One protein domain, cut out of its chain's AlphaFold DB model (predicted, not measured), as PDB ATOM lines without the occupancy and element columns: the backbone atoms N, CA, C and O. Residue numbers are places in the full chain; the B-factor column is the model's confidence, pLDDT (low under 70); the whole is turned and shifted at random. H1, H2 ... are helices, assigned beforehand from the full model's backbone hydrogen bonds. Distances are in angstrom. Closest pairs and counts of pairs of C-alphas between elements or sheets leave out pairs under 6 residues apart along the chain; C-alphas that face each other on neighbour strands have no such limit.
ATOM      1  N   ALA A   4       7.257 -10.076 -36.533       79.75
ATOM      2  CA  ALA A   4       7.784  -8.797 -36.062       79.75
ATOM      3  C   ALA A   4       8.582  -8.053 -37.151       79.75
ATOM      4  O   ALA A   4       8.373  -6.859 -37.364       79.75
ATOM      5  N   GLY A   5       9.443  -8.761 -37.889       83.50
ATOM      6  CA  GLY A   5      10.195  -8.198 -39.011       83.50
ATOM      7  C   GLY A   5       9.284  -7.773 -40.160       83.50
ATOM      8  O   GLY A   5       9.477  -6.700 -40.725       83.50
ATOM      9  N   ALA A   6       8.230  -8.548 -40.442       87.62
ATOM     10  CA  ALA A   6       7.233  -8.199 -41.455       87.62
ATOM     11  C   ALA A   6       6.519  -6.873 -41.140       87.62
ATOM     12  O   ALA A   6       6.348  -6.035 -42.024       87.62
ATOM     13  N   ARG A   7       6.136  -6.660 -39.874       86.62
ATOM     14  CA  ARG A   7       5.475  -5.424 -39.422       86.62
ATOM     15  C   ARG A   7       6.405  -4.212 -39.496       86.62
ATOM     16  O   ARG A   7       5.999  -3.179 -40.020       86.62
ATOM     17  N   LYS A   8       7.661  -4.342 -39.054       84.06
ATOM     18  CA  LYS A   8       8.667  -3.266 -39.165       84.06
ATOM     19  C   LYS A   8       8.963  -2.895 -40.622       84.06
ATOM     20  O   LYS A   8       9.013  -1.712 -40.965       84.06
ATOM     21  N   ALA A   9       9.106  -3.895 -41.489       88.12
ATOM     22  CA  ALA A   9       9.294  -3.673 -42.919       88.12
ATOM     23  C   ALA A   9       8.077  -2.972 -43.543       88.12
ATOM     24  O   ALA A   9       8.243  -2.040 -44.326       88.12
ATOM     25  N   ALA A  10       6.857  -3.361 -43.163       90.38
ATOM     26  CA  ALA A  10       5.638  -2.710 -43.631       90.38
ATOM     27  C   ALA A  10       5.524  -1.248 -43.170       90.38
ATOM     28  O   ALA A  10       5.170  -0.394 -43.980       90.38
ATOM     29  N   LEU A  11       5.874  -0.945 -41.916       86.81
ATOM     30  CA  LEU A  11       5.956   0.429 -41.404       86.81
ATOM     31  C   LEU A  11       6.942   1.276 -42.216       86.81
ATOM     32  O   LEU A  11       6.595   2.363 -42.675       86.81
ATOM     33  N   SER A  12       8.133   0.736 -42.471       86.56
ATOM     34  CA  SER A  12       9.169   1.419 -43.257       86.56
ATOM     35  C   SER A  12       8.701   1.679 -44.696       86.56
ATOM     36  O   SER A  12       8.776   2.802 -45.185       86.56
ATOM     37  N   LEU A  13       8.130   0.668 -45.361       89.62
ATOM     38  CA  LEU A  13       7.581   0.789 -46.718       89.62
ATOM     39  C   LEU A  13       6.389   1.758 -46.796       89.62
ATOM     40  O   LEU A  13       6.179   2.397 -47.831       89.62
ATOM     41  N   ALA A  14       5.578   1.860 -45.740       87.75
ATOM     42  CA  ALA A  14       4.454   2.791 -45.677       87.75
ATOM     43  C   ALA A  14       4.917   4.255 -45.617       87.75
ATOM     44  O   ALA A  14       4.287   5.097 -46.257       87.75
ATOM     45  N   ALA A  15       6.028   4.528 -44.926       83.62
ATOM     46  CA  ALA A  15       6.638   5.854 -44.830       83.62
ATOM     47  C   ALA A  15       7.356   6.301 -46.122       83.62
ATOM     48  O   ALA A  15       7.576   7.490 -46.327       83.62
ATOM     49  N   MET A  16       7.706   5.366 -47.013       85.19
ATOM     50  CA  MET A  16       8.368   5.673 -48.285       85.19
ATOM     51  C   MET A  16       7.433   6.309 -49.322       85.19
ATOM     52  O   MET A  16       6.210   6.099 -49.332       85.19
ATOM     53  N   HIS A  17       8.039   7.003 -50.290       88.50
ATOM     54  CA  HIS A  17       7.343   7.500 -51.469       88.50
ATOM     55  C   HIS A  17       6.717   6.350 -52.286       88.50
ATOM     56  O   HIS A  17       7.191   5.210 -52.312       88.50
ATOM     57  N   SER A  18       5.605   6.638 -52.971       89.38
ATOM     58  CA  SER A  18       4.794   5.620 -53.656       89.38
ATOM     59  C   SER A  18       5.523   4.895 -54.792       89.38
ATOM     60  O   SER A  18       5.203   3.740 -55.089       89.38
ATOM     61  N   ARG A  19       6.493   5.559 -55.430       89.38
ATOM     62  CA  ARG A  19       7.336   4.981 -56.484       89.38
ATOM     63  C   ARG A  19       8.321   3.968 -55.901       89.38
ATOM     64  O   ARG A  19       8.324   2.823 -56.342       89.38
ATOM     65  N   ASP A  20       9.047   4.357 -54.860       90.19
ATOM     66  CA  ASP A  20      10.104   3.535 -54.256       90.19
ATOM     67  C   ASP A  20       9.518   2.307 -53.574       90.19
ATOM     68  O   ASP A  20       9.987   1.190 -53.775       90.19
ATOM     69  N   ARG A  21       8.389   2.475 -52.877       94.12
ATOM     70  CA  ARG A  21       7.635   1.348 -52.319       94.12
ATOM     71  C   ARG A  21       7.229   0.337 -53.396       94.12
ATOM     72  O   ARG A  21       7.348  -0.867 -53.171       94.12
ATOM     73  N   ARG A  22       6.700   0.797 -54.540       92.44
ATOM     74  CA  ARG A  22       6.288  -0.102 -55.638       92.44
ATOM     75  C   ARG A  22       7.486  -0.848 -56.209       92.44
ATOM     76  O   ARG A  22       7.393  -2.057 -56.405       92.44
ATOM     77  N   TRP A  23       8.591  -0.136 -56.413       94.69
ATOM     78  CA  TRP A  23       9.846  -0.715 -56.872       94.69
ATOM     79  C   TRP A  23      10.378  -1.759 -55.879       94.69
ATOM     80  O   TRP A  23      10.624  -2.895 -56.265       94.69
ATOM     81  N   MET A  24      10.443  -1.466 -54.579       93.44
ATOM     82  CA  MET A  24      10.898  -2.449 -53.585       93.44
ATOM     83  C   MET A  24       9.993  -3.685 -53.535       93.44
ATOM     84  O   MET A  24      10.479  -4.815 -53.534       93.44
ATOM     85  N   LEU A  25       8.668  -3.499 -53.548       93.81
ATOM     86  CA  LEU A  25       7.722  -4.617 -53.539       93.81
ATOM     87  C   LEU A  25       7.867  -5.513 -54.779       93.81
ATOM     88  O   LEU A  25       7.687  -6.729 -54.656       93.81
ATOM     89  N   SER A  26       8.207  -4.959 -55.952       94.62
ATOM     90  CA  SER A  26       8.372  -5.738 -57.188       94.62
ATOM     91  C   SER A  26       9.612  -6.634 -57.194       94.62
ATOM     92  O   SER A  26       9.642  -7.593 -57.960       94.62
ATOM     93  N   HIS A  27      10.587  -6.379 -56.320       94.25
ATOM     94  CA  HIS A  27      11.804  -7.190 -56.191       94.25
ATOM     95  C   HIS A  27      11.678  -8.301 -55.142       94.25
ATOM     96  O   HIS A  27      12.561  -9.144 -55.009       94.25
ATOM     97  N   LEU A  28      10.566  -8.347 -54.402       92.44
ATOM     98  CA  LEU A  28      10.331  -9.381 -53.399       92.44
ATOM     99  C   LEU A  28       9.664 -10.632 -53.990       92.44
ATOM    100  O   LEU A  28       8.807 -10.504 -54.879       92.44
ATOM    101  N   PRO A  29       9.953 -11.826 -53.432       94.81
ATOM    102  CA  PRO A  29       9.234 -13.056 -53.744       94.81
ATOM    103  C   PRO A  29       7.722 -12.894 -53.566       94.81
ATOM    104  O   PRO A  29       7.263 -12.264 -52.608       94.81
ATOM    105  N   HIS A  30       6.933 -13.522 -54.441       90.69
ATOM    106  CA  HIS A  30       5.480 -13.326 -54.518       90.69
ATOM    107  C   HIS A  30       4.759 -13.468 -53.162       90.69
ATOM    108  O   HIS A  30       3.927 -12.635 -52.795       90.69
ATOM    109  N   ARG A  31       5.126 -14.482 -52.366       90.75
ATOM    110  CA  ARG A  31       4.552 -14.709 -51.028       90.75
ATOM    111  C   ARG A  31       4.840 -13.552 -50.065       90.75
ATOM    112  O   ARG A  31       3.942 -13.116 -49.353       90.75
ATOM    113  N   GLN A  32       6.069 -13.040 -50.056       90.94
ATOM    114  CA  GLN A  32       6.475 -11.938 -49.178       90.94
ATOM    115  C   GLN A  32       5.843 -10.617 -49.620       90.94
ATOM    116  O   GLN A  32       5.339  -9.866 -48.784       90.94
ATOM    117  N   ARG A  33       5.785 -10.385 -50.936       94.62
ATOM    118  CA  ARG A  33       5.115  -9.229 -51.538       94.62
ATOM    119  C   ARG A  33       3.656  -9.133 -51.105       94.62
ATOM    120  O   ARG A  33       3.238  -8.062 -50.682       94.62
ATOM    121  N   ARG A  34       2.886 -10.231 -51.173       93.06
ATOM    122  CA  ARG A  34       1.467 -10.224 -50.758       93.06
ATOM    123  C   ARG A  34       1.306  -9.857 -49.285       93.06
ATOM    124  O   ARG A  34       0.487  -9.000 -48.970       93.06
ATOM    125  N   VAL A  35       2.103 -10.464 -48.405       93.31
ATOM    126  CA  VAL A  35       2.043 -10.194 -46.959       93.31
ATOM    127  C   VAL A  35       2.375  -8.731 -46.663       93.31
ATOM    128  O   VAL A  35       1.600  -8.049 -45.994       93.31
ATOM    129  N   LEU A  36       3.478  -8.215 -47.209       93.12
ATOM    130  CA  LEU A  36       3.891  -6.831 -46.976       93.12
ATOM    131  C   LEU A  36       2.924  -5.823 -47.598       93.12
ATOM    132  O   LEU A  36       2.612  -4.825 -46.963       93.12
ATOM    133  N   ALA A  37       2.389  -6.082 -48.792       92.88
ATOM    134  CA  ALA A  37       1.418  -5.191 -49.424       92.88
ATOM    135  C   ALA A  37       0.111  -5.067 -48.618       92.88
ATOM    136  O   ALA A  37      -0.492  -3.992 -48.596       92.88
ATOM    137  N   MET A  38      -0.333  -6.139 -47.948       93.81
ATOM    138  CA  MET A  38      -1.477  -6.066 -47.030       93.81
ATOM    139  C   MET A  38      -1.146  -5.229 -45.795       93.81
ATOM    140  O   MET A  38      -1.854  -4.262 -45.523       93.81
ATOM    141  N   LEU A  39      -0.032  -5.529 -45.122       92.19
ATOM    142  CA  LEU A  39       0.389  -4.807 -43.918       92.19
ATOM    143  C   LEU A  39       0.635  -3.315 -44.189       92.19
ATOM    144  O   LEU A  39       0.234  -2.468 -43.402       92.19
ATOM    145  N   VAL A  40       1.236  -2.962 -45.328       92.19
ATOM    146  CA  VAL A  40       1.446  -1.557 -45.715       92.19
ATOM    147  C   VAL A  40       0.119  -0.816 -45.876       92.19
ATOM    148  O   VAL A  40       0.008   0.350 -45.503       92.19
ATOM    149  N   ARG A  41      -0.897  -1.471 -46.446       90.88
ATOM    150  CA  ARG A  41      -2.225  -0.870 -46.623       90.88
ATOM    151  C   ARG A  41      -2.889  -0.595 -45.277       90.88
ATOM    152  O   ARG A  41      -3.477   0.465 -45.098       90.88
ATOM    153  N   GLU A  42      -2.758  -1.536 -44.349       88.00
ATOM    154  CA  GLU A  42      -3.269  -1.426 -42.985       88.00
ATOM    155  C   GLU A  42      -2.572  -0.298 -42.213       88.00
ATOM    156  O   GLU A  42      -3.240   0.590 -41.689       88.00
ATOM    157  N   VAL A  43      -1.238  -0.247 -42.260       85.06
ATOM    158  CA  VAL A  43      -0.440   0.827 -41.649       85.06
ATOM    159  C   VAL A  43      -0.832   2.199 -42.196       85.06
ATOM    160  O   VAL A  43      -1.036   3.123 -41.416       85.06
ATOM    161  N   ARG A  44      -0.986   2.345 -43.519       83.50
ATOM    162  CA  ARG A  44      -1.390   3.625 -44.126       83.50
ATOM    163  C   ARG A  44      -2.789   4.065 -43.707       83.50
ATOM    164  O   ARG A  44      -3.040   5.262 -43.612       83.50
ATOM    165  N   ARG A  45      -3.701   3.114 -43.481       83.69
ATOM    166  CA  ARG A  45      -5.042   3.411 -42.969       83.69
ATOM    167  C   ARG A  45      -4.963   3.928 -41.534       83.69
ATOM    168  O   ARG A  45      -5.604   4.922 -41.229       83.69
ATOM    169  N   LEU A  46      -4.154   3.291 -40.690       76.81
ATOM    170  CA  LEU A  46      -3.946   3.711 -39.303       76.81
ATOM    171  C   LEU A  46      -3.241   5.068 -39.207       76.81
ATOM    172  O   LEU A  46      -3.672   5.921 -38.445       76.81
ATOM    173  N   SER A  47      -2.212   5.316 -40.019       68.19
ATOM    174  CA  SER A  47      -1.478   6.586 -39.983       68.19
ATOM    175  C   SER A  47      -2.244   7.764 -40.578       68.19
ATOM    176  O   SER A  47      -1.931   8.908 -40.275       68.19
ATOM    177  N   ALA A  48      -3.222   7.498 -41.449       73.00
ATOM    178  CA  ALA A  48      -4.167   8.516 -41.898       73.00
ATOM    179  C   ALA A  48      -5.157   8.918 -40.789       73.00
ATOM    180  O   ALA A  48      -5.686  10.022 -40.836       73.00
ATOM    181  N   LEU A  49      -5.407   8.030 -39.819       66.62
ATOM    182  CA  LEU A  49      -6.271   8.294 -38.667       66.62
ATOM    183  C   LEU A  49      -5.502   8.974 -37.532       66.62
ATOM    184  O   LEU A  49      -6.022   9.900 -36.923       66.62
ATOM    185  N   ASP A  50      -4.268   8.532 -37.273       69.38
ATOM    186  CA  ASP A  50      -3.397   9.134 -36.270       69.38
ATOM    187  C   ASP A  50      -1.915   9.088 -36.710       69.38
ATOM    188  O   ASP A  50      -1.275   8.026 -36.677       69.38
ATOM    189  N   PRO A  51      -1.327  10.228 -37.120       66.94
ATOM    190  CA  PRO A  51       0.080  10.292 -37.502       66.94
ATOM    191  C   PRO A  51       1.035  10.017 -36.327       66.94
ATOM    192  O   PRO A  51       2.160   9.558 -36.561       66.94
ATOM    193  N   ASN A  52       0.600  10.209 -35.075       64.50
ATOM    194  CA  ASN A  52       1.416   9.912 -33.896       64.50
ATOM    195  C   ASN A  52       1.615   8.404 -33.715       64.50
ATOM    196  O   ASN A  52       2.691   7.987 -33.293       64.50
ATOM    197  N   VAL A  53       0.654   7.563 -34.113       67.94
ATOM    198  CA  VAL A  53       0.806   6.094 -34.063       67.94
ATOM    199  C   VAL A  53       1.983   5.637 -34.921       67.94
ATOM    200  O   VAL A  53       2.778   4.795 -34.493       67.94
ATOM    201  N   LEU A  54       2.136   6.211 -36.117       67.50
ATOM    202  CA  LEU A  54       3.245   5.871 -37.005       67.50
ATOM    203  C   LEU A  54       4.583   6.340 -36.414       67.50
ATOM    204  O   LEU A  54       5.566   5.604 -36.453       67.50
ATOM    205  N   GLN A  55       4.612   7.535 -35.822       65.88
ATOM    206  CA  GLN A  55       5.811   8.085 -35.193       65.88
ATOM    207  C   GLN A  55       6.234   7.299 -33.942       65.88
ATOM    208  O   GLN A  55       7.426   7.039 -33.765       65.88
ATOM    209  N   THR A  56       5.282   6.870 -33.114       65.12
ATOM    210  CA  THR A  56       5.524   6.016 -31.942       65.12
ATOM    211  C   THR A  56       6.012   4.634 -32.364       65.12
ATOM    212  O   THR A  56       6.979   4.131 -31.803       65.12
ATOM    213  N   ALA A  57       5.418   4.038 -33.405       64.06
ATOM    214  CA  ALA A  57       5.834   2.729 -33.911       64.06
ATOM    215  C   ALA A  57       7.213   2.742 -34.602       64.06
ATOM    216  O   ALA A  57       7.913   1.727 -34.599       64.06
ATOM    217  N   LEU A  58       7.600   3.871 -35.210       63.78
ATOM    218  CA  LEU A  58       8.908   4.063 -35.850       63.78
ATOM    219  C   LEU A  58       9.992   4.542 -34.876       63.78
ATOM    220  O   LEU A  58      11.180   4.393 -35.160       63.78
ATOM    221  N   SER A  59       9.609   5.108 -33.733       60.56
ATOM    222  CA  SER A  59      10.553   5.526 -32.702       60.56
ATOM    223  C   SER A  59      11.083   4.308 -31.946       60.56
ATOM    224  O   SER A  59      10.343   3.615 -31.262       60.56
TER     225      SER A  59
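AT A GLANCE: This is residues 4 to 59 of the 149 residues of an uncharacterized protein of Dyella solisilvae (UniProt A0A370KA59). One long helix, H3, runs the length of the domain, and three shorter helices cover one side of it: H1 crosses it near its middle, while H2 folds back over its first part and H4 over its last part. The printed part has 56 residues with four named helices, in the order H1, H2, H3, H4, and no named strand; the class is all helix. The whole is compact, with a radius of gyration of the C-alphas of 10.9 A and spans of 31 by 24 by 17 A.

HOW THE PARTS SIT: Begin at the hub, H3, residues 30 to 49, which touches the three other helices. Look at its residues 35 to 44, where H1, residues 4 to 15, touches it; the closest C-alphas, those of Ala 10 and Val 40, are 4.8 A apart. The two helices run the same way at a steep tilt of 60 degrees, and helix packing here is mostly crossed. At residues 33 to 37 of H3 you find H2, residues 18 to 26, forming a helical hairpin with it: a shallow tilt of 26 degrees, opposite ways, closest C-alphas Leu 25 and Arg 33 at 5.7 A. At residues 43 to 47 of H3, H4, residues 51 to 58, makes another helical hairpin at a steep tilt of 44 degrees, with the C-alphas of Ser 47 and Leu 54 closest at 5.6 A. H4 also touches H1, at its residues 11 to 12 alone, closest at the C-alphas of Leu 11 and Leu 58, 7.3 A. H1 and H2 are close but not clearly touching; H2 and H4 are apart. In H1, H2, H3 and H4 every O i to N i+4 pair is within hydrogen-bond range.

IN THESE COORDINATES: Find C-alpha 30 at (5.480, -13.326, -54.518); from there H3 runs 29.3 A to C-alpha 49 at (-6.271, 8.294, -38.667). H1 begins at C-alpha 4, (7.784, -8.797, -36.062), and covers 17.1 A; H2 covers 12.4 A and H4 10.9 A, ending at C-alpha 58, (8.908, 4.063, -35.850).

THE WHOLE: The two C-alphas farthest apart, those of Pro 29 and Asn 52, are 31.3 A apart. The printed part has no cut, and the links H1 to H2, H2 to H3 and H3 to H4 are tight. In the B-factor column, residue 47 and residues 49 to 59 have pLDDT under 70, against a mean of 84.1 for the printed part of this model.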